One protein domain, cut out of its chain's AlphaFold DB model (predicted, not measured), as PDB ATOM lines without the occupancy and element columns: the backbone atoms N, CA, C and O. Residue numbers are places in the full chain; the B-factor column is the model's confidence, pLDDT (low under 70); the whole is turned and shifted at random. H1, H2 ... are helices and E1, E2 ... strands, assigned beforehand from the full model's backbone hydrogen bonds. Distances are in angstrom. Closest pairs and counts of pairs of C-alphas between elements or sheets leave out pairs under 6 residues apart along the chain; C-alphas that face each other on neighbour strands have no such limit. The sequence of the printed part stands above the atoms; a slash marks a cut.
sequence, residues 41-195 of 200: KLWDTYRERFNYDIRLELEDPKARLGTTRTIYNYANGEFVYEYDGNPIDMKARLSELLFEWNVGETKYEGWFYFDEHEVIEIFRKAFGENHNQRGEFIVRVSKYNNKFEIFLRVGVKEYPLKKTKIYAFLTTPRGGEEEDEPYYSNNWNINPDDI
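Overview. This is residues 41 to 195 of the 200 residues of an uncharacterized protein of Prevotella sp. ICM33 (UniProt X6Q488). Two twisted sheets, one of five strands (E3 E2 E4 E5 E9) and one of four (E1 E6 E7 E8), lie partly face to face as a sandwich with their strands crossed. H2 packs along E7 near one end of this sandwich, reaching with its first residue toward the start of E4, while small H1 lies well away from the body's middle and a long tail, residues 172 to 195, follows E9. The printed part has 155 residues, with two named helices and nine named strands in the order H1 E1 E2 E3 E4 E5 H2 E6 E7 E8 E9. The five-stranded sheet, in the order E3 E2 E4 E5 E9, is antiparallel, and the other, in the order E1 E6 E7 E8, is mixed; the class is mixed, helices and strands. The whole is compact, with a radius of gyration of the C-alphas of 15.9 A, yet elongated in outline, spanning 52 by 33 by 29 A.

Along the chain. H1, residues 42 to 46, begins at C-alpha 42, (0.658, -47.076, 11.875). E1, residues 52 to 58, is 19.3 A long, and E2, residues 63 to 74, is the longest strand by residues at 26.5 A and bends by 81 degrees at residue 68. E3 is residues 79 to 81. E4, residues 94 to 103, spans 26.1 A, and E5, residues 106 to 113, spans 23.2 A. H2, residues 116 to 127, is 16.5 A long and begins at C-alpha 116, (2.841, -34.670, 12.019). E6, residues 135 to 141, measures 19.3 A, E7, residues 148 to 154, 19.4 A, and E8, residues 157 to 160, 9.9 A. E9, residues 165 to 171, is 20.6 A long and ends at C-alpha 171, (-11.932, -9.105, 6.906).

Arrangement. The five-stranded sheet is twisted, with E3 and E9 as its edge strands. E2 and E3 form a hairpin, with N 72 and O 80 at 2.8 A. E2 and E4 are antiparallel at 169 degrees, with N 66 and O 100 at 2.8 A. E4 and E5 form a hairpin, with N 108 and O 101 at 2.8 A. E5 and E9 are antiparallel at 163 degrees, with N 111 and O 167 at 2.8 A. Residues 167 to 168 of E9 also pair antiparallel with residues 184 to 185. The other sheet is twisted, its C-alphas up to 4.4 A off its best plane. E1 and E6 are parallel at 19 degrees, with N 137 and O 53 at 2.8 A. E6, E7 and E8 form a meander, each strand the antiparallel neighbour of the one before, with N 136 and O 153 at 2.8 A and N 159 and O 152 at 2.8 A. In the sandwich, two sheets face to face, the facing parts are 10.8 A centre to centre and the strands stand at 50 degrees. E1 and E4 are near each other. H2 on one face of the four-stranded sheet makes two layers; its height over the sheet is 9.5 A, and it lies over E7 and runs along the strands, at 12 degrees to E7 on the local plane. The closest C-alphas of H2 and E7 are those of Ala 126 and Val 154, 6.0 A apart. The closest C-alphas of H2 and E4 are those of Ser 95 and Glu 116, 7.0 A apart. H1 is on neither sheet and only just apart from H2, with the closest C-alphas at 8.1 A. In H1 and H2 every O i to N i+4 pair is within hydrogen-bond range.

Size, cuts and confidence. The two C-alphas farthest apart are those of Lys 41 and Arg 174, at 52.6 A. The printed part has no cut, and the link from E3 to E4, 12 residues, is long. The mean pLDDT of the printed part is 91.0; residues 85 to 86 and 173 to 179 are under 70.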
ATOM      1  N   LYS A  41       0.718 -51.273  12.450       79.88
ATOM      2  CA  LYS A  41       0.882 -50.463  13.670       79.88
ATOM      3  C   LYS A  41       0.796 -48.953  13.444       79.88
ATOM      4  O   LYS A  41       0.800 -48.191  14.407       79.88
ATOM      5  N   LEU A  42       0.743 -48.502  12.191       82.06
ATOM      6  CA  LEU A  42       0.658 -47.076  11.875       82.06
ATOM      7  C   LEU A  42      -0.636 -46.480  12.447       82.06
ATOM      8  O   LEU A  42      -0.610 -45.480  13.161       82.06
ATOM      9  N   TRP A  43      -1.748 -47.187  12.246       83.19
ATOM     10  CA  TRP A  43      -3.059 -46.825  12.780       83.19
ATOM     11  C   TRP A  43      -3.114 -46.809  14.306       83.19
ATOM     12  O   TRP A  43      -3.932 -46.093  14.876       83.19
ATOM     13  N   ASP A  44      -2.265 -47.578  14.988       89.62
ATOM     14  CA  ASP A  44      -2.214 -47.552  16.451       89.62
ATOM     15  C   ASP A  44      -1.713 -46.199  16.949       89.62
ATOM     16  O   ASP A  44      -2.284 -45.669  17.893       89.62
ATOM     17  N   THR A  45      -0.728 -45.601  16.266       91.25
ATOM     18  CA  THR A  45      -0.207 -44.266  16.610       91.25
ATOM     19  C   THR A  45      -1.282 -43.198  16.431       91.25
ATOM     20  O   THR A  45      -1.495 -42.369  17.312       91.25
ATOM     21  N   TYR A  46      -2.002 -43.225  15.312       91.81
ATOM     22  CA  TYR A  46      -3.047 -42.243  15.020       91.81
ATOM     23  C   TYR A  46      -4.253 -42.347  15.955       91.81
ATOM     24  O   TYR A  46      -4.845 -41.335  16.319       91.81
ATOM     25  N   ARG A  47      -4.571 -43.557  16.425       90.19
ATOM     26  CA  ARG A  47      -5.676 -43.807  17.363       90.19
ATOM     27  C   ARG A  47      -5.346 -43.509  18.826       90.19
ATOM     28  O   ARG A  47      -6.242 -43.629  19.661       90.19
ATOM     29  N   GLU A  48      -4.104 -43.153  19.159       94.88
ATOM     30  CA  GLU A  48      -3.745 -42.796  20.534       94.88
ATOM     31  C   GLU A  48      -4.589 -41.615  21.023       94.88
ATOM     32  O   GLU A  48      -4.730 -40.601  20.339       94.88
ATOM     33  N   ARG A  49      -5.130 -41.750  22.236       96.12
ATOM     34  CA  ARG A  49      -5.966 -40.738  22.880       96.12
ATOM     35  C   ARG A  49      -5.263 -40.147  24.085       96.12
ATOM     36  O   ARG A  49      -4.586 -40.874  24.812       96.12
ATOM     37  N   PHE A  50      -5.490 -38.861  24.319       97.38
ATOM     38  CA  PHE A  50      -4.884 -38.088  25.396       97.38
ATOM     39  C   PHE A  50      -5.945 -37.240  26.097       97.38
ATOM     40  O   PHE A  50      -6.836 -36.680  25.455       97.38
ATOM     41  N   ASN A  51      -5.846 -37.132  27.418       96.62
ATOM     42  CA  ASN A  51      -6.702 -36.265  28.217       96.62
ATOM     43  C   ASN A  51      -6.187 -34.819  28.151       96.62
ATOM     44  O   ASN A  51      -5.357 -34.408  28.965       96.62
ATOM     45  N   TYR A  52      -6.647 -34.051  27.165       96.50
ATOM     46  CA  TYR A  52      -6.326 -32.631  27.073       96.50
ATOM     47  C   TYR A  52      -7.493 -31.778  26.591       96.50
ATOM     48  O   TYR A  52      -8.367 -32.230  25.843       96.50
ATOM     49  N   ASP A  53      -7.448 -30.518  27.010       94.31
ATOM     50  CA  ASP A  53      -8.330 -29.456  26.544       94.31
ATOM     51  C   ASP A  53      -7.573 -28.529  25.596       94.31
ATOM     52  O   ASP A  53      -6.362 -28.339  25.733       94.31
ATOM     53  N   ILE A  54      -8.285 -27.933  24.646       94.62
ATOM     54  CA  ILE A  54      -7.726 -26.926  23.744       94.62
ATOM     55  C   ILE A  54      -8.099 -25.553  24.297       94.62
ATOM     56  O   ILE A  54      -9.253 -25.313  24.650       94.62
ATOM     57  N   ARG A  55      -7.117 -24.660  24.419       95.38
ATOM     58  CA  ARG A  55      -7.308 -23.306  24.945       95.38
ATOM     59  C   ARG A  55      -6.804 -22.282  23.943       95.38
ATOM     60  O   ARG A  55      -5.625 -22.265  23.599       95.38
ATOM     61  N   LEU A  56      -7.709 -21.411  23.520       96.31
ATOM     62  CA  LEU A  56      -7.407 -20.285  22.648       96.31
ATOM     63  C   LEU A  56      -7.254 -19.033  23.520       96.31
ATOM     64  O   LEU A  56      -8.196 -18.607  24.188       96.31
ATOM     65  N   GLU A  57      -6.047 -18.477  23.563       97.56
ATOM     66  CA  GLU A  57      -5.705 -17.301  24.366       97.56
ATOM     67  C   GLU A  57      -5.505 -16.087  23.456       97.56
ATOM     68  O   GLU A  57      -4.752 -16.145  22.487       97.56
ATOM     69  N   LEU A  58      -6.146 -14.966  23.784       97.88
ATOM     70  CA  LEU A  58      -5.992 -13.707  23.055       97.88
ATOM     71  C   LEU A  58      -5.321 -12.686  23.977       97.88
ATOM     72  O   LEU A  58      -5.864 -12.350  25.030       97.88
ATOM     73  N   GLU A  59      -4.136 -12.201  23.605       97.94
ATOM     74  CA  GLU A  59      -3.409 -11.214  24.418       97.94
ATOM     75  C   GLU A  59      -4.026  -9.811  24.358       97.94
ATOM     76  O   GLU A  59      -3.876  -9.036  25.305       97.94
ATOM     77  N   ASP A  60      -4.683  -9.448  23.249       96.56
ATOM     78  CA  ASP A  60      -5.383  -8.165  23.163       96.56
ATOM     79  C   ASP A  60      -6.651  -8.216  24.037       96.56
ATOM     80  O   ASP A  60      -7.568  -8.990  23.749       96.56
ATOM     81  N   PRO A  61      -6.773  -7.369  25.077       94.62
ATOM     82  CA  PRO A  61      -7.944  -7.357  25.953       94.62
ATOM     83  C   PRO A  61      -9.243  -6.946  25.244       94.62
ATOM     84  O   PRO A  61     -10.329  -7.130  25.805       94.62
ATOM     85  N   LYS A  62      -9.169  -6.377  24.036       95.25
ATOM     86  CA  LYS A  62     -10.329  -6.070  23.187       95.25
ATOM     87  C   LYS A  62     -10.725  -7.237  22.287       95.25
ATOM     88  O   LYS A  62     -11.842  -7.227  21.777       95.25
ATOM     89  N   ALA A  63      -9.845  -8.220  22.104       96.06
ATOM     90  CA  ALA A  63     -10.103  -9.343  21.224       96.06
ATOM     91  C   ALA A  63     -11.084 -10.339  21.850       96.06
ATOM     92  O   ALA A  63     -11.076 -10.576  23.063       96.06
ATOM     93  N   ARG A  64     -11.953 -10.928  21.033       95.50
ATOM     94  CA  ARG A  64     -12.914 -11.958  21.451       95.50
ATOM     95  C   ARG A  64     -12.912 -13.086  20.435       95.50
ATOM     96  O   ARG A  64     -12.846 -12.813  19.242       95.50
ATOM     97  N   LEU A  65     -13.009 -14.329  20.904       93.94
ATOM     98  CA  LEU A  65     -13.190 -15.471  20.010       93.94
ATOM     99  C   LEU A  65     -14.478 -15.296  19.202       93.94
ATOM    100  O   LEU A  65     -15.474 -14.768  19.707       93.94
ATOM    101  N   GLY A  66     -14.425 -15.695  17.937       86.50
ATOM    102  CA  GLY A  66     -15.587 -15.754  17.067       86.50
ATOM    103  C   GLY A  66     -16.577 -16.799  17.570       86.50
ATOM    104  O   GLY A  66     -16.197 -17.804  18.164       86.50
ATOM    105  N   THR A  67     -17.863 -16.560  17.332       76.44
ATOM    106  CA  THR A  67     -18.933 -17.475  17.755       76.44
ATOM    107  C   THR A  67     -19.370 -18.444  16.655       76.44
ATOM    108  O   THR A  67     -20.352 -19.162  16.805       76.44
ATOM    109  N   THR A  68     -18.676 -18.424  15.517       74.50
ATOM    110  CA  THR A  68     -19.157 -19.004  14.258       74.50
ATOM    111  C   THR A  68     -18.225 -20.035  13.650       74.50
ATOM    112  O   THR A  68     -18.670 -20.807  12.805       74.50
ATOM    113  N   ARG A  69     -16.949 -20.094  14.037       80.00
ATOM    114  CA  ARG A  69     -16.018 -21.044  13.426       80.00
ATOM    115  C   ARG A  69     -14.881 -21.386  14.373       80.00
ATOM    116  O   ARG A  69     -13.932 -20.625  14.508       80.00
ATOM    117  N   THR A  70     -14.996 -22.561  14.984       91.44
ATOM    118  CA  THR A  70     -13.874 -23.264  15.604       91.44
ATOM    119  C   THR A  70     -13.958 -24.726  15.186       91.44
ATOM    120  O   THR A  70     -14.924 -25.414  15.523       91.44
ATOM    121  N   ILE A  71     -12.977 -25.178  14.408       92.69
ATOM    122  CA  ILE A  71     -12.893 -26.539  13.877       92.69
ATOM    123  C   ILE A  71     -11.609 -27.184  14.379       92.69
ATOM    124  O   ILE A  71     -10.525 -26.604  14.295       92.69
ATOM    125  N   TYR A  72     -11.751 -28.415  14.846       93.31
ATOM    126  CA  TYR A  72     -10.668 -29.276  15.277       93.31
ATOM    127  C   TYR A  72     -10.631 -30.502  14.368       93.31
ATOM    128  O   TYR A  72     -11.568 -31.306  14.384       93.31
ATOM    129  N   ASN A  73      -9.547 -30.653  13.611       94.12
ATOM    130  CA  ASN A  73      -9.246 -31.888  12.898       94.12
ATOM    131  C   ASN A  73      -8.210 -32.670  13.698       94.12
ATOM    132  O   ASN A  73      -7.209 -32.118  14.170       94.12
ATOM    133  N   TYR A  74      -8.457 -33.963  13.858       94.94
ATOM    134  CA  TYR A  74      -7.581 -34.851  14.603       94.94
ATOM    135  C   TYR A  74      -6.860 -35.834  13.684       94.94
ATOM    136  O   TYR A  74      -7.341 -36.221  12.624       94.94
ATOM    137  N   ALA A  75      -5.710 -36.304  14.156       93.69
ATOM    138  CA  ALA A  75      -4.795 -37.228  13.497       93.69
ATOM    139  C   ALA A  75      -5.350 -38.643  13.272       93.69
ATOM    140  O   ALA A  75      -4.578 -39.540  12.962       93.69
ATOM    141  N   ASN A  76      -6.640 -38.876  13.488       91.69
ATOM    142  CA  ASN A  76      -7.336 -40.122  13.176       91.69
ATOM    143  C   ASN A  76      -8.560 -39.903  12.269       91.69
ATOM    144  O   ASN A  76      -9.421 -40.785  12.211       91.69
ATOM    145  N   GLY A  77      -8.678 -38.723  11.656       89.94
ATOM    146  CA  GLY A  77      -9.812 -38.313  10.828       89.94
ATOM    147  C   GLY A  77     -11.054 -37.863  11.605       89.94
ATOM    148  O   GLY A  77     -12.094 -37.615  10.996       89.94
ATOM    149  N   GLU A  78     -11.001 -37.762  12.940       91.06
ATOM    150  CA  GLU A  78     -12.100 -37.129  13.676       91.06
ATOM    151  C   GLU A  78     -12.149 -35.633  13.382       91.06
ATOM    152  O   GLU A  78     -11.133 -34.938  13.392       91.06
ATOM    153  N   PHE A  79     -13.370 -35.154  13.185       89.75
ATOM    154  CA  PHE A  79     -13.705 -33.762  12.954       89.75
ATOM    155  C   PHE A  79     -14.639 -33.316  14.072       89.75
ATOM    156  O   PHE A  79     -15.650 -33.973  14.336       89.75
ATOM    157  N   VAL A  80     -14.314 -32.205  14.730       89.25
ATOM    158  CA  VAL A  80     -15.191 -31.584  15.724       89.25
ATOM    159  C   VAL A  80     -15.363 -30.118  15.396       89.25
ATOM    160  O   VAL A  80     -14.391 -29.365  15.321       89.25
ATOM    161  N   TYR A  81     -16.616 -29.705  15.294       86.19
ATOM    162  CA  TYR A  81     -17.000 -28.309  15.345       86.19
ATOM    163  C   TYR A  81     -17.439 -27.973  16.774       86.19
ATOM    164  O   TYR A  81     -18.238 -28.698  17.367       86.19
ATOM    165  N   GLU A  82     -16.901 -26.898  17.360       79.56
ATOM    166  CA  GLU A  82     -17.091 -26.584  18.792       79.56
ATOM    167  C   GLU A  82     -18.572 -26.504  19.216       79.56
ATOM    168  O   GLU A  82     -18.912 -26.824  20.354       79.56
ATOM    169  N   TYR A  83     -19.469 -26.155  18.289       74.38
ATOM    170  CA  TYR A  83     -20.903 -25.993  18.551       74.38
ATOM    171  C   TYR A  83     -21.739 -27.269  18.396       74.38
ATOM    172  O   TYR A  83     -22.932 -27.237  18.698       74.38
ATOM    173  N   ASP A  84     -21.148 -28.397  17.995       77.62
ATOM    174  CA  ASP A  84     -21.889 -29.655  17.817       77.62
ATOM    175  C   ASP A  84     -22.330 -30.286  19.151       77.62
ATOM    176  O   ASP A  84     -23.092 -31.252  19.166       77.62
ATOM    177  N   GLY A  85     -21.864 -29.753  20.288       66.81
ATOM    178  CA  GLY A  85     -22.307 -30.166  21.624       66.81
ATOM    179  C   GLY A  85     -21.861 -31.573  22.038       66.81
ATOM    180  O   GLY A  85     -22.353 -32.089  23.039       66.81
ATOM    181  N   ASN A  86     -20.931 -32.181  21.295       69.31
ATOM    182  CA  ASN A  86     -20.410 -33.521  21.553       69.31
ATOM    183  C   ASN A  86     -19.017 -33.440  22.198       69.31
ATOM    184  O   ASN A  86     -18.017 -33.321  21.483       69.31
ATOM    185  N   PRO A  87     -18.911 -33.483  23.538       70.12
ATOM    186  CA  PRO A  87     -17.614 -33.487  24.195       70.12
ATOM    187  C   PRO A  87     -16.877 -34.799  23.905       70.12
ATOM    188  O   PRO A  87     -17.415 -35.889  24.089       70.12
ATOM    189  N   ILE A  88     -15.619 -34.686  23.476       79.25
ATOM    190  CA  ILE A  88     -14.690 -35.814  23.385       79.25
ATOM    191  C   ILE A  88     -13.789 -35.776  24.622       79.25
ATOM    192  O   ILE A  88     -12.922 -34.903  24.734       79.25
ATOM    193  N   ASP A  89     -13.989 -36.726  25.537       81.12
ATOM    194  CA  ASP A  89     -13.247 -36.800  26.803       81.12
ATOM    195  C   ASP A  89     -11.739 -36.976  26.577       81.12
ATOM    196  O   ASP A  89     -10.931 -36.222  27.115       81.12
ATOM    197  N   MET A  90     -11.348 -37.933  25.729       93.00
ATOM    198  CA  MET A  90      -9.956 -38.126  25.324       93.00
ATOM    199  C   MET A  90      -9.815 -37.965  23.818       93.00
ATOM    200  O   MET A  90     -10.433 -38.693  23.043       93.00
ATOM    201  N   LYS A  91      -8.965 -37.030  23.409       94.38
ATOM    202  CA  LYS A  91      -8.828 -36.599  22.019       94.38
ATOM    203  C   LYS A  91      -7.603 -37.252  21.391       94.38
ATOM    204  O   LYS A  91      -6.600 -37.476  22.077       94.38
ATOM    205  N   ALA A  92      -7.671 -37.559  20.098       95.75
ATOM    206  CA  ALA A  92      -6.458 -37.799  19.322       95.75
ATOM    207  C   ALA A  92      -5.649 -36.500  19.211       95.75
ATOM    208  O   ALA A  92      -6.088 -35.439  19.637       95.75
ATOM    209  N   ARG A  93      -4.436 -36.584  18.669       96.31
ATOM    210  CA  ARG A  93      -3.592 -35.411  18.403       96.31
ATOM    211  C   ARG A  93      -4.258 -34.494  17.379       96.31
ATOM    212  O   ARG A  93      -4.885 -35.002  16.459       96.31
ATOM    213  N   LEU A  94      -4.083 -33.178  17.487       95.88
ATOM    214  CA  LEU A  94      -4.535 -32.261  16.435       95.88
ATOM    215  C   LEU A  94      -3.694 -32.444  15.167       95.88
ATOM    216  O   LEU A  94      -2.463 -32.450  15.239       95.88
ATOM    217  N   SER A  95      -4.366 -32.560  14.025       96.25
ATOM    218  CA  SER A  95      -3.764 -32.419  12.697       96.25
ATOM    219  C   SER A  95      -3.922 -30.988  12.191       96.25
ATOM    220  O   SER A  95      -2.962 -30.403  11.684       96.25
ATOM    221  N   GLU A  96      -5.087 -30.384  12.433       96.19
ATOM    222  CA  GLU A  96      -5.385 -29.007  12.047       96.19
ATOM    223  C   GLU A  96      -6.292 -28.327  13.075       96.19
ATOM    224  O   GLU A  96      -7.092 -28.964  13.769       96.19
ATOM    225  N   LEU A  97      -6.168 -27.009  13.164       96.25
ATOM    226  CA  LEU A  97      -7.031 -26.158  13.967       96.25
ATOM    227  C   LEU A  97      -7.394 -24.923  13.152       96.25
ATOM    228  O   LEU A  97      -6.520 -24.224  12.639       96.25
ATOM    229  N   LEU A  98      -8.686 -24.637  13.096       95.19
ATOM    230  CA  LEU A  98      -9.225 -23.428  12.502       95.19
ATOM    231  C   LEU A  98     -10.029 -22.677  13.548       95.19
ATOM    232  O   LEU A  98     -10.907 -23.272  14.172       95.19
ATOM    233  N   PHE A  99      -9.781 -21.384  13.720       95.75
ATOM    234  CA  PHE A  99     -10.650 -20.563  14.555       95.75
ATOM    235  C   PHE A  99     -10.672 -19.097  14.145       95.75
ATOM    236  O   PHE A  99      -9.739 -18.581  13.526       95.75
ATOM    237  N   GLU A 100     -11.743 -18.422  14.545       94.88
ATOM    238  CA  GLU A 100     -11.945 -16.996  14.324       94.88
ATOM    239  C   GLU A 100     -11.768 -16.188  15.612       94.88
ATOM    240  O   GLU A 100     -12.080 -16.641  16.718       94.88
ATOM    241  N   TRP A 101     -11.333 -14.938  15.477       95.62
ATOM    242  CA  TRP A 101     -11.402 -13.942  16.546       95.62
ATOM    243  C   TRP A 101     -11.676 -12.553  15.970       95.62
ATOM    244  O   TRP A 101     -11.472 -12.294  14.792       95.62
ATOM    245  N   ASN A 102     -12.170 -11.642  16.802       94.69
ATOM    246  CA  ASN A 102     -12.542 -10.291  16.393       94.69
ATOM    247  C   ASN A 102     -11.829  -9.260  17.258       94.69
ATOM    248  O   ASN A 102     -11.744  -9.436  18.476       94.69
ATOM    249  N   VAL A 103     -11.387  -8.160  16.647       93.94
ATOM    250  CA  VAL A 103     -10.903  -6.958  17.342       93.94
ATOM    251  C   VAL A 103     -11.719  -5.764  16.858       93.94
ATOM    252  O   VAL A 103     -11.502  -5.238  15.768       93.94
ATOM    253  N   GLY A 104     -12.682  -5.329  17.673       91.06
ATOM    254  CA  GLY A 104     -13.679  -4.357  17.226       91.06
ATOM    255  C   GLY A 104     -14.540  -4.952  16.112       91.06
ATOM    256  O   GLY A 104     -15.145  -6.000  16.308       91.06
ATOM    257  N   GLU A 105     -14.583  -4.287  14.960       88.88
ATOM    258  CA  GLU A 105     -15.327  -4.748  13.779       88.88
ATOM    259  C   GLU A 105     -14.455  -5.545  12.791       88.88
ATOM    260  O   GLU A 105     -14.954  -6.006  11.767       88.88
ATOM    261  N   THR A 106     -13.157  -5.698  13.068       90.50
ATOM    262  CA  THR A 106     -12.258  -6.506  12.237       90.50
ATOM    263  C   THR A 106     -12.356  -7.963  12.655       90.50
ATOM    264  O   THR A 106     -12.082  -8.294  13.815       90.50
ATOM    265  N   LYS A 107     -12.699  -8.824  11.697       92.81
ATOM    266  CA  LYS A 107     -12.697 -10.277  11.855       92.81
ATOM    267  C   LYS A 107     -11.356 -10.835  11.395       92.81
ATOM    268  O   LYS A 107     -10.812 -10.387  10.389       92.81
ATOM    269  N   TYR A 108     -10.855 -11.813  12.130       94.12
ATOM    270  CA  TYR A 108      -9.678 -12.597  11.802       94.12
ATOM    271  C   TYR A 108     -10.046 -14.075  11.760       94.12
ATOM    272  O   TYR A 108     -10.875 -14.537  12.548       94.12
ATOM    273  N   GLU A 109      -9.384 -14.808  10.878       94.19
ATOM    274  CA  GLU A 109      -9.469 -16.259  10.771       94.19
ATOM    275  C   GLU A 109      -8.051 -16.829  10.712       94.19
ATOM    276  O   GLU A 109      -7.197 -16.305   9.999       94.19
ATOM    277  N   GLY A 110      -7.767 -17.869  11.496       95.44
ATOM    278  CA  GLY A 110      -6.441 -18.481  11.568       95.44
ATOM    279  C   GLY A 110      -6.495 -19.968  11.268       95.44
ATOM    280  O   GLY A 110      -7.187 -20.711  11.962       95.44
ATOM    281  N   TRP A 111      -5.745 -20.386  10.253       95.81
ATOM    282  CA  TRP A 111      -5.618 -21.757   9.769       95.81
ATOM    283  C   TRP A 111      -4.268 -22.308  10.233       95.81
ATOM    284  O   TRP A 111      -3.211 -21.813   9.828       95.81
ATOM    285  N   PHE A 112      -4.294 -23.317  11.099       97.50
ATOM    286  CA  PHE A 112      -3.109 -23.905  11.718       97.50
ATOM    287  C   PHE A 112      -2.980 -25.365  11.296       97.50
ATOM    288  O   PHE A 112      -3.777 -26.204  11.708       97.50
ATOM    289  N   TYR A 113      -1.936 -25.671  10.534       97.06
ATOM    290  CA  TYR A 113      -1.606 -27.027  10.109       97.06
ATOM    291  C   TYR A 113      -0.402 -27.526  10.894       97.06
ATOM    292  O   TYR A 113       0.696 -26.961  10.804       97.06
ATOM    293  N   PHE A 114      -0.593 -28.572  11.691       97.50
ATOM    294  CA  PHE A 114       0.461 -29.074  12.560       97.50
ATOM    295  C   PHE A 114       1.385 -30.052  11.823       97.50
ATOM    296  O   PHE A 114       0.951 -30.848  10.996       97.50
ATOM    297  N   ASP A 115       2.683 -29.999  12.132       96.81
ATOM    298  CA  ASP A 115       3.662 -30.950  11.600       96.81
ATOM    299  C   ASP A 115       3.486 -32.310  12.284       96.81
ATOM    300  O   ASP A 115       3.634 -32.429  13.500       96.81
ATOM    301  N   GLU A 116       3.170 -33.340  11.502       94.88
ATOM    302  CA  GLU A 116       2.841 -34.670  12.019       94.88
ATOM    303  C   GLU A 116       3.939 -35.252  12.916       94.88
ATOM    304  O   GLU A 116       3.660 -35.729  14.021       94.88
ATOM    305  N   HIS A 117       5.194 -35.177  12.473       95.31
ATOM    306  CA  HIS A 117       6.323 -35.688  13.241       95.31
ATOM    307  C   HIS A 117       6.484 -34.939  14.568       95.31
ATOM    308  O   HIS A 117       6.624 -35.574  15.615       95.31
ATOM    309  N   GLU A 118       6.418 -33.605  14.548       98.00
ATOM    310  CA  GLU A 118       6.518 -32.773  15.748       98.00
ATOM    311  C   GLU A 118       5.402 -33.074  16.753       98.00
ATOM    312  O   GLU A 118       5.687 -33.255  17.939       98.00
ATOM    313  N   VAL A 119       4.148 -33.183  16.307       97.44
ATOM    314  CA  VAL A 119       3.021 -33.459  17.210       97.44
ATOM    315  C   VAL A 119       3.144 -34.851  17.830       97.44
ATOM    316  O   VAL A 119       2.953 -35.002  19.039       97.44
ATOM    317  N   ILE A 120       3.503 -35.871  17.044       96.12
ATOM    318  CA  ILE A 120       3.704 -37.234  17.560       96.12
ATOM    319  C   ILE A 120       4.806 -37.248  18.626       96.12
ATOM    320  O   ILE A 120       4.602 -37.797  19.714       96.12
ATOM    321  N   GLU A 121       5.953 -36.628  18.350       97.50
ATOM    322  CA  GLU A 121       7.079 -36.570  19.287       97.50
ATOM    323  C   GLU A 121       6.740 -35.794  20.562       97.50
ATOM    324  O   GLU A 121       7.025 -36.265  21.668       97.50
ATOM    325  N   ILE A 122       6.103 -34.626  20.434       98.12
ATOM    326  CA  ILE A 122       5.736 -33.782  21.574       98.12
ATOM    327  C   ILE A 122       4.739 -34.490  22.478       98.12
ATOM    328  O   ILE A 122       4.963 -34.536  23.687       98.12
ATOM    329  N   PHE A 123       3.685 -35.092  21.928       98.00
ATOM    330  CA  PHE A 123       2.691 -35.794  22.740       98.00
ATOM    331  C   PHE A 123       3.297 -37.002  23.456       98.00
ATOM    332  O   PHE A 123       3.072 -37.164  24.655       98.00
ATOM    333  N   ARG A 124       4.137 -37.796  22.776       96.31
ATOM    334  CA  ARG A 124       4.869 -38.907  23.415       96.31
ATOM    335  C   ARG A 124       5.746 -38.416  24.564       96.31
ATOM    336  O   ARG A 124       5.747 -39.001  25.641       96.31
ATOM    337  N   LYS A 125       6.470 -37.313  24.365       97.50
ATOM    338  CA  LYS A 125       7.352 -36.731  25.388       97.50
ATOM    339  C   LYS A 125       6.587 -36.086  26.551       97.50
ATOM    340  O   LYS A 125       7.096 -36.054  27.672       97.50
ATOM    341  N   ALA A 126       5.418 -35.514  26.281       97.69
ATOM    342  CA  ALA A 126       4.616 -34.797  27.263       97.69
ATOM    343  C   ALA A 126       3.801 -35.744  28.145       97.69
ATOM    344  O   ALA A 126       3.855 -35.627  29.369       97.69
ATOM    345  N   PHE A 127       3.102 -36.704  27.537       97.44
ATOM    346  CA  PHE A 127       2.249 -37.644  28.261       97.44
ATOM    347  C   PHE A 127       2.996 -38.899  28.737       97.44
ATOM    348  O   PHE A 127       2.624 -39.478  29.762       97.44
ATOM    349  N   GLY A 128       4.068 -39.309  28.048       94.81
ATOM    350  CA  GLY A 128       4.728 -40.589  28.314       94.81
ATOM    351  C   GLY A 128       3.710 -41.731  28.305       94.81
ATOM    352  O   GLY A 128       2.807 -41.742  27.482       94.81
ATOM    353  N   GLU A 129       3.800 -42.632  29.282       93.94
ATOM    354  CA  GLU A 129       2.855 -43.750  29.437       93.94
ATOM    355  C   GLU A 129       1.509 -43.343  30.070       93.94
ATOM    356  O   GLU A 129       0.541 -44.102  30.035       93.94
ATOM    357  N   ASN A 130       1.415 -42.162  30.692       95.12
ATOM    358  CA  ASN A 130       0.200 -41.733  31.385       95.12
ATOM    359  C   ASN A 130      -0.611 -40.770  30.518       95.12
ATOM    360  O   ASN A 130      -0.532 -39.552  30.675       95.12
ATOM    361  N   HIS A 131      -1.436 -41.320  29.634       95.62
ATOM    362  CA  HIS A 131      -2.292 -40.535  28.738       95.62
ATOM    363  C   HIS A 131      -3.496 -39.885  29.446       95.62
ATOM    364  O   HIS A 131      -4.142 -39.007  28.878       95.62
ATOM    365  N   ASN A 132      -3.794 -40.297  30.684       95.44
ATOM    366  CA  ASN A 132      -4.921 -39.795  31.474       95.44
ATOM    367  C   ASN A 132      -4.588 -38.541  32.286       95.44
ATOM    368  O   ASN A 132      -5.499 -37.897  32.808       95.44
ATOM    369  N   GLN A 133      -3.307 -38.191  32.437       95.56
ATOM    370  CA  GLN A 133      -2.946 -36.932  33.083       95.56
ATOM    371  C   GLN A 133      -3.503 -35.758  32.276       95.56
ATOM    372  O   GLN A 133      -3.528 -35.810  31.053       95.56
ATOM    373  N   ARG A 134      -3.941 -34.701  32.958       95.81
ATOM    374  CA  ARG A 134      -4.523 -33.545  32.279       95.81
ATOM    375  C   ARG A 134      -3.446 -32.753  31.534       95.81
ATOM    376  O   ARG A 134      -2.450 -32.349  32.138       95.81
ATOM    377  N   GLY A 135      -3.687 -32.503  30.253       97.44
ATOM    378  CA  GLY A 135      -2.934 -31.565  29.429       97.44
ATOM    379  C   GLY A 135      -3.770 -30.374  28.964       97.44
ATOM    380  O   GLY A 135      -5.000 -30.390  29.011       97.44
ATOM    381  N   GLU A 136      -3.088 -29.344  28.482       97.94
ATOM    382  CA  GLU A 136      -3.683 -28.184  27.820       97.94
ATOM    383  C   GLU A 136      -2.922 -27.926  26.517       97.94
ATOM    384  O   GLU A 136      -1.718 -27.672  26.543       97.94
ATOM    385  N   PHE A 137      -3.600 -27.993  25.376       98.12
ATOM    386  CA  PHE A 137      -3.047 -27.564  24.095       98.12
ATOM    387  C   PHE A 137      -3.416 -26.099  23.886       98.12
ATOM    388  O   PHE A 137      -4.587 -25.766  23.711       98.12
ATOM    389  N   ILE A 138      -2.429 -25.213  23.961       98.38
ATOM    390  CA  ILE A 138      -2.652 -23.771  24.013       98.38
ATOM    391  C   ILE A 138      -2.198 -23.145  22.700       98.38
ATOM    392  O   ILE A 138      -1.059 -23.344  22.270       98.38
ATOM    393  N   VAL A 139      -3.086 -22.357  22.095       98.38
ATOM    394  CA  VAL A 139      -2.761 -21.435  21.004       98.38
ATOM    395  C   VAL A 139      -2.994 -20.024  21.501       98.38
ATOM    396  O   VAL A 139      -4.119 -19.639  21.811       98.38
ATOM    397  N   ARG A 140      -1.917 -19.248  21.584       98.44
ATOM    398  CA  ARG A 140      -1.953 -17.852  22.003       98.44
ATOM    399  C   ARG A 140      -1.738 -16.941  20.808       98.44
ATOM    400  O   ARG A 140      -0.695 -17.001  20.156       98.44
ATOM    401  N   VAL A 141      -2.702 -16.063  20.566       98.31
ATOM    402  CA  VAL A 141      -2.621 -14.988  19.579       98.31
ATOM    403  C   VAL A 141      -2.097 -13.736  20.267       98.31
ATOM    404  O   VAL A 141      -2.671 -13.260  21.252       98.31
ATOM    405  N   SER A 142      -0.995 -13.193  19.751       97.75
ATOM    406  CA  SER A 142      -0.426 -11.959  20.290       97.75
ATOM    407  C   SER A 142      -1.356 -10.764  20.099       97.75
ATOM    408  O   SER A 142      -2.180 -10.739  19.184       97.75
ATOM    409  N   LYS A 143      -1.140  -9.696  20.871       96.56
ATOM    410  CA  LYS A 143      -1.930  -8.457  20.742       96.56
ATOM    411  C   LYS A 143      -1.807  -7.753  19.381       96.56
ATOM    412  O   LYS A 143      -2.535  -6.807  19.107       96.56
ATOM    413  N   TYR A 144      -0.841  -8.164  18.560       95.12
ATOM    414  CA  TYR A 144      -0.620  -7.649  17.207       95.12
ATOM    415  C   TYR A 144      -1.325  -8.491  16.135       95.12
ATOM    416  O   TYR A 144      -1.268  -8.143  14.959       95.12
ATOM    417  N   ASN A 145      -1.975  -9.593  16.528       94.19
ATOM    418  CA  ASN A 145      -2.691 -10.530  15.662       94.19
ATOM    419  C   ASN A 145      -1.822 -11.205  14.580       94.19
ATOM    420  O   ASN A 145      -2.357 -11.849  13.697       94.19
ATOM    421  N   ASN A 146      -0.491 -11.105  14.621       94.50
ATOM    422  CA  ASN A 146       0.409 -11.674  13.600       94.50
ATOM    423  C   ASN A 146       1.575 -12.489  14.188       94.50
ATOM    424  O   ASN A 146       2.555 -12.789  13.511       94.50
ATOM    425  N   LYS A 147       1.490 -12.819  15.475       96.50
ATOM    426  CA  LYS A 147       2.429 -13.700  16.167       96.50
ATOM    427  C   LYS A 147       1.623 -14.681  16.998       96.50
ATOM    428  O   LYS A 147       0.692 -14.273  17.695       96.50
ATOM    429  N   PHE A 148       2.028 -15.941  16.924       97.94
ATOM    430  CA  PHE A 148       1.329 -17.066  17.518       97.94
ATOM    431  C   PHE A 148       2.308 -17.884  18.354       97.94
ATOM    432  O   PHE A 148       3.414 -18.186  17.903       97.94
ATOM    433  N   GLU A 149       1.911 -18.222  19.575       98.19
ATOM    434  CA  GLU A 149       2.633 -19.167  20.427       98.19
ATOM    435  C   GLU A 149       1.774 -20.414  20.587       98.19
ATOM    436  O   GLU A 149       0.606 -20.328  20.957       98.19
ATOM    437  N   ILE A 150       2.353 -21.571  20.276       98.62
ATOM    438  CA  ILE A 150       1.645 -22.848  20.261       98.62
ATOM    439  C   ILE A 150       2.441 -23.817  21.113       98.62
ATOM    440  O   ILE A 150       3.633 -24.033  20.878       98.62
ATOM    441  N   PHE A 151       1.804 -24.385  22.126       98.50
ATOM    442  CA  PHE A 151       2.468 -25.330  23.007       98.50
ATOM    443  C   PHE A 151       1.474 -26.270  23.676       98.50
ATOM    444  O   PHE A 151       0.341 -25.914  23.986       98.50
ATOM    445  N   LEU A 152       1.944 -27.481  23.943       98.69
ATOM    446  CA  LEU A 152       1.264 -28.426  24.812       98.69
ATOM    447  C   LEU A 152       1.817 -28.258  26.230       98.69
ATOM    448  O   LEU A 152       3.027 -28.339  26.441       98.69
ATOM    449  N   ARG A 153       0.950 -28.046  27.215       98.50
ATOM    450  CA  ARG A 153       1.298 -28.045  28.636       98.50
ATOM    451  C   ARG A 153       0.807 -29.331  29.283       98.50
ATOM    452  O   ARG A 153      -0.365 -29.669  29.170       98.50
ATOM    453  N   VAL A 154       1.691 -30.029  29.989       97.69
ATOM    454  CA  VAL A 154       1.343 -31.211  30.792       97.69
ATOM    455  C   VAL A 154       2.042 -31.100  32.144       97.69
ATOM    456  O   VAL A 154       3.272 -31.010  32.229       97.69
ATOM    457  N   GLY A 155       1.251 -31.041  33.218       92.94
ATOM    458  CA  GLY A 155       1.748 -30.693  34.550       92.94
ATOM    459  C   GLY A 155       2.378 -29.294  34.572       92.94
ATOM    460  O   GLY A 155       1.728 -28.311  34.235       92.94
ATOM    461  N   VAL A 156       3.652 -29.204  34.965       93.25
ATOM    462  CA  VAL A 156       4.413 -27.936  35.036       93.25
ATOM    463  C   VAL A 156       5.289 -27.675  33.805       93.25
ATOM    464  O   VAL A 156       6.040 -26.704  33.779       93.25
ATOM    465  N   LYS A 157       5.263 -28.573  32.814       97.50
ATOM    466  CA  LYS A 157       6.131 -28.506  31.635       97.50
ATOM    467  C   LYS A 157       5.357 -28.009  30.426       97.50
ATOM    468  O   LYS A 157       4.223 -28.426  30.197       97.50
ATOM    469  N   GLU A 158       6.021 -27.185  29.627       98.19
ATOM    470  CA  GLU A 158       5.522 -26.690  28.348       98.19
ATOM    471  C   GLU A 158       6.381 -27.238  27.207       98.19
ATOM    472  O   GLU A 158       7.613 -27.278  27.284       98.19
ATOM    473  N   TYR A 159       5.712 -27.682  26.150       98.50
ATOM    474  CA  TYR A 159       6.293 -28.322  24.982       98.50
ATOM    475  C   TYR A 159       5.886 -27.517  23.741       98.50
ATOM    476  O   TYR A 159       4.774 -27.699  23.242       98.50
ATOM    477  N   PRO A 160       6.733 -26.586  23.268       98.25
ATOM    478  CA  PRO A 160       6.389 -25.706  22.158       98.25
ATOM    479  C   PRO A 160       6.367 -26.449  20.822       98.25
ATOM    480  O   PRO A 160       7.296 -27.203  20.530       98.25
ATOM    481  N   LEU A 161       5.351 -26.165  20.007       98.44
ATOM    482  CA  LEU A 161       5.252 -26.571  18.608       98.44
ATOM    483  C   LEU A 161       5.800 -25.434  17.740       98.44
ATOM    484  O   LEU A 161       5.351 -24.291  17.846       98.44
ATOM    485  N   LYS A 162       6.821 -25.717  16.931       97.12
ATOM    486  CA  LYS A 162       7.581 -24.709  16.172       97.12
ATOM    487  C   LYS A 162       7.467 -24.879  14.664       97.12
ATOM    488  O   LYS A 162       7.850 -23.964  13.939       97.12
ATOM    489  N   LYS A 163       6.986 -26.029  14.191       97.31
ATOM    490  CA  LYS A 163       6.877 -26.355  12.764       97.31
ATOM    491  C   LYS A 163       5.465 -26.176  12.211       97.31
ATOM    492  O   LYS A 163       5.246 -26.435  11.032       97.31
ATOM    493  N   THR A 164       4.516 -25.727  13.033       97.19
ATOM    494  CA  THR A 164       3.150 -25.424  12.594       97.19
ATOM    495  C   THR A 164       3.164 -24.428  11.441       97.19
ATOM    496  O   THR A 164       3.785 -23.365  11.540       97.19
ATOM    497  N   LYS A 165       2.461 -24.754  10.358       97.25
ATOM    498  CA  LYS A 165       2.220 -23.831   9.250       97.25
ATOM    499  C   LYS A 165       0.953 -23.045   9.544       97.25
ATOM    500  O   LYS A 165      -0.059 -23.631   9.912       97.25
ATOM    501  N   ILE A 166       1.035 -21.728   9.432       97.00
ATOM    502  CA  ILE A 166      -0.014 -20.809   9.864       97.00
ATOM    503  C   ILE A 166      -0.342 -19.882   8.705       97.00
ATOM    504  O   ILE A 166       0.567 -19.304   8.107       97.00
ATOM    505  N   TYR A 167      -1.631 -19.725   8.438       95.81
ATOM    506  CA  TYR A 167      -2.188 -18.729   7.532       95.81
ATOM    507  C   TYR A 167      -3.239 -17.964   8.322       95.81
ATOM    508  O   TYR A 167      -4.095 -18.577   8.953       95.81
ATOM    509  N   ALA A 168      -3.142 -16.643   8.357       95.12
ATOM    510  CA  ALA A 168      -4.129 -15.805   9.011       95.12
ATOM    511  C   ALA A 168      -4.689 -14.799   8.011       95.12
ATOM    512  O   ALA A 168      -3.934 -14.123   7.308       95.12
ATOM    513  N   PHE A 169      -6.010 -14.714   7.988       93.19
ATOM    514  CA  PHE A 169      -6.814 -13.899   7.091       93.19
ATOM    515  C   PHE A 169      -7.550 -12.844   7.906       93.19
ATOM    516  O   PHE A 169      -7.830 -13.039   9.094       93.19
ATOM    517  N   LEU A 170      -7.828 -11.700   7.287       90.69
ATOM    518  CA  LEU A 170      -8.600 -10.639   7.918       90.69
ATOM    519  C   LEU A 170      -9.732 -10.200   6.999       90.69
ATOM    520  O   LEU A 170      -9.636 -10.261   5.778       90.69
ATOM    521  N   THR A 171     -10.809  -9.725   7.607       87.81
ATOM    522  CA  THR A 171     -11.932  -9.105   6.906       87.81
ATOM    523  C   THR A 171     -12.260  -7.796   7.610       87.81
ATOM    524  O   THR A 171     -12.472  -7.774   8.829       87.81
ATOM    525  N   THR A 172     -12.300  -6.690   6.859       78.69
ATOM    526  CA  THR A 172     -12.649  -5.368   7.405       78.69
ATOM    527  C   THR A 172     -14.030  -4.900   6.934       78.69
ATOM    528  O   THR A 172     -14.451  -5.224   5.828       78.69
ATOM    529  N   PRO A 173     -14.732  -4.052   7.707       67.19
ATOM    530  CA  PRO A 173     -16.075  -3.581   7.344       67.19
ATOM    531  C   PRO A 173     -16.161  -2.731   6.065       67.19
ATOM    532  O   PRO A 173     -17.259  -2.494   5.569       67.19
ATOM    533  N   ARG A 174     -15.037  -2.198   5.553       57.19
ATOM    534  CA  ARG A 174     -15.017  -1.235   4.429       57.19
ATOM    535  C   ARG A 174     -14.664  -1.832   3.064       57.19
ATOM    536  O   ARG A 174     -14.689  -1.097   2.081       57.19
ATOM    537  N   GLY A 175     -14.390  -3.128   2.984       52.25
ATOM    538  CA  GLY A 175     -14.164  -3.846   1.733       52.25
ATOM    539  C   GLY A 175     -14.632  -5.273   1.938       52.25
ATOM    540  O   GLY A 175     -13.990  -6.011   2.673       52.25
ATOM    541  N   GLY A 176     -15.809  -5.584   1.396       57.09
ATOM    542  CA  GLY A 176     -16.411  -6.908   1.483       57.09
ATOM    543  C   GLY A 176     -15.554  -7.985   0.821       57.09
ATOM    544  O   GLY A 176     -14.701  -7.677  -0.004       57.09
ATOM    545  N   GLU A 177     -15.888  -9.223   1.184       58.03
ATOM    546  CA  GLU A 177     -15.164 -10.471   0.909       58.03
ATOM    547  C   GLU A 177     -13.923 -10.662   1.802       58.03
ATOM    548  O   GLU A 177     -13.235  -9.713   2.178       58.03
ATOM    549  N   GLU A 178     -13.738 -11.899   2.268       62.31
ATOM    550  CA  GLU A 178     -12.525 -12.319   2.972       62.31
ATOM    551  C   GLU A 178     -11.342 -12.094   2.022       62.31
ATOM    552  O   GLU A 178     -11.475 -12.363   0.829       62.31
ATOM    553  N   GLU A 179     -10.223 -11.538   2.499       67.19
ATOM    554  CA  GLU A 179      -9.056 -11.393   1.625       67.19
ATOM    555  C   GLU A 179      -8.623 -12.792   1.155       67.19
ATOM    556  O   GLU A 179      -8.324 -13.650   1.983       67.19
ATOM    557  N   ASP A 180      -8.593 -13.023  -0.165       70.62
ATOM    558  CA  ASP A 180      -8.165 -14.304  -0.759       70.62
ATOM    559  C   ASP A 180      -6.723 -14.674  -0.354       70.62
ATOM    560  O   ASP A 180      -6.333 -15.844  -0.358       70.62
ATOM    561  N   GLU A 181      -5.917 -13.669   0.001       83.69
ATOM    562  CA  GLU A 181      -4.552 -13.832   0.479       83.69
ATOM    563  C   GLU A 181      -4.469 -13.605   1.997       83.69
ATOM    564  O   GLU A 181      -5.062 -12.667   2.532       83.69
ATOM    565  N   PRO A 182      -3.689 -14.423   2.723       90.81
ATOM    566  CA  PRO A 182      -3.494 -14.215   4.148       90.81
ATOM    567  C   PRO A 182      -2.699 -12.924   4.387       90.81
ATOM    568  O   PRO A 182      -1.666 -12.697   3.760       90.81
ATOM    569  N   TYR A 183      -3.082 -12.121   5.380       92.44
ATOM    570  CA  TYR A 183      -2.251 -10.990   5.823       92.44
ATOM    571  C   TYR A 183      -0.994 -11.461   6.575       92.44
ATOM    572  O   TYR A 183      -0.035 -10.704   6.753       92.44
ATOM    573  N   TYR A 184      -1.000 -12.706   7.060       95.00
ATOM    574  CA  TYR A 184       0.145 -13.346   7.688       95.00
ATOM    575  C   TYR A 184       0.246 -14.814   7.289       95.00
ATOM    576  O   TYR A 184      -0.685 -15.593   7.470       95.00
ATOM    577  N   SER A 185       1.441 -15.219   6.873       95.25
ATOM    578  CA  SER A 185       1.844 -16.616   6.844       95.25
ATOM    579  C   SER A 185       3.286 -16.755   7.319       95.25
ATOM    580  O   SER A 185       4.128 -15.882   7.088       95.25
ATOM    581  N   ASN A 186       3.601 -17.866   7.981       94.25
ATOM    582  CA  ASN A 186       4.989 -18.259   8.234       94.25
ATOM    583  C   ASN A 186       5.550 -19.186   7.137       94.25
ATOM    584  O   ASN A 186       6.696 -19.614   7.244       94.25
ATOM    585  N   ASN A 187       4.762 -19.487   6.093       91.50
ATOM    586  CA  ASN A 187       5.096 -20.417   5.013       91.50
ATOM    587  C   ASN A 187       4.498 -19.985   3.654       91.50
ATOM    588  O   ASN A 187       3.798 -20.752   3.000       91.50
ATOM    589  N   TRP A 188       4.829 -18.776   3.190       87.94
ATOM    590  CA  TRP A 188       4.309 -18.180   1.942       87.94
ATOM    591  C   TRP A 188       4.501 -19.008   0.663       87.94
ATOM    592  O   TRP A 188       3.789 -18.809  -0.313       87.94
ATOM    593  N   ASN A 189       5.466 -19.928   0.650       87.94
ATOM    594  CA  ASN A 189       5.816 -20.707  -0.540       87.94
ATOM    595  C   ASN A 189       5.019 -22.014  -0.677       87.94
ATOM    596  O   ASN A 189       5.334 -22.824  -1.546       87.94
ATOM    597  N   ILE A 190       4.058 -22.269   0.213       85.56
ATOM    598  CA  ILE A 190       3.281 -23.509   0.247       85.56
ATOM    599  C   ILE A 190       1.809 -23.134   0.113       85.56
ATOM    600  O   ILE A 190       1.317 -22.313   0.888       85.56
ATOM    601  N   ASN A 191       1.109 -23.732  -0.850       82.44
ATOM    602  CA  ASN A 191      -0.343 -23.625  -0.918       82.44
ATOM    603  C   ASN A 191      -0.949 -24.437   0.247       82.44
ATOM    604  O   ASN A 191      -0.535 -25.586   0.435       82.44
ATOM    605  N   PRO A 192      -1.893 -23.885   1.036       81.06
ATOM    606  CA  PRO A 192      -2.616 -24.642   2.059       81.06
ATOM    607  C   PRO A 192      -3.147 -25.997   1.569       81.06
ATOM    608  O   PRO A 192      -3.011 -26.996   2.275       81.06
ATOM    609  N   ASP A 193      -3.635 -26.060   0.326       83.12
ATOM    610  CA  ASP A 193      -4.177 -27.279  -0.288       83.12
ATOM    611  C   ASP A 193      -3.128 -28.372  -0.529       83.12
ATOM    612  O   ASP A 193      -3.498 -29.522  -0.765       83.12
ATOM    613  N   ASP A 194      -1.834 -28.050  -0.464       85.06
ATOM    614  CA  ASP A 194      -0.726 -29.003  -0.592       85.06
ATOM    615  C   ASP A 194      -0.242 -29.524   0.767       85.06
ATOM    616  O   ASP A 194       0.620 -30.408   0.836       85.06
ATOM    617  N   ILE A 195      -0.768 -28.992   1.873       85.12
ATOM    618  CA  ILE A 195      -0.419 -29.467   3.206       85.12
ATOM    619  C   ILE A 195      -1.140 -30.794   3.452       85.12
ATOM    620  O   ILE A 195      -2.319 -30.978   3.147       85.12
TER     621      ILE A 195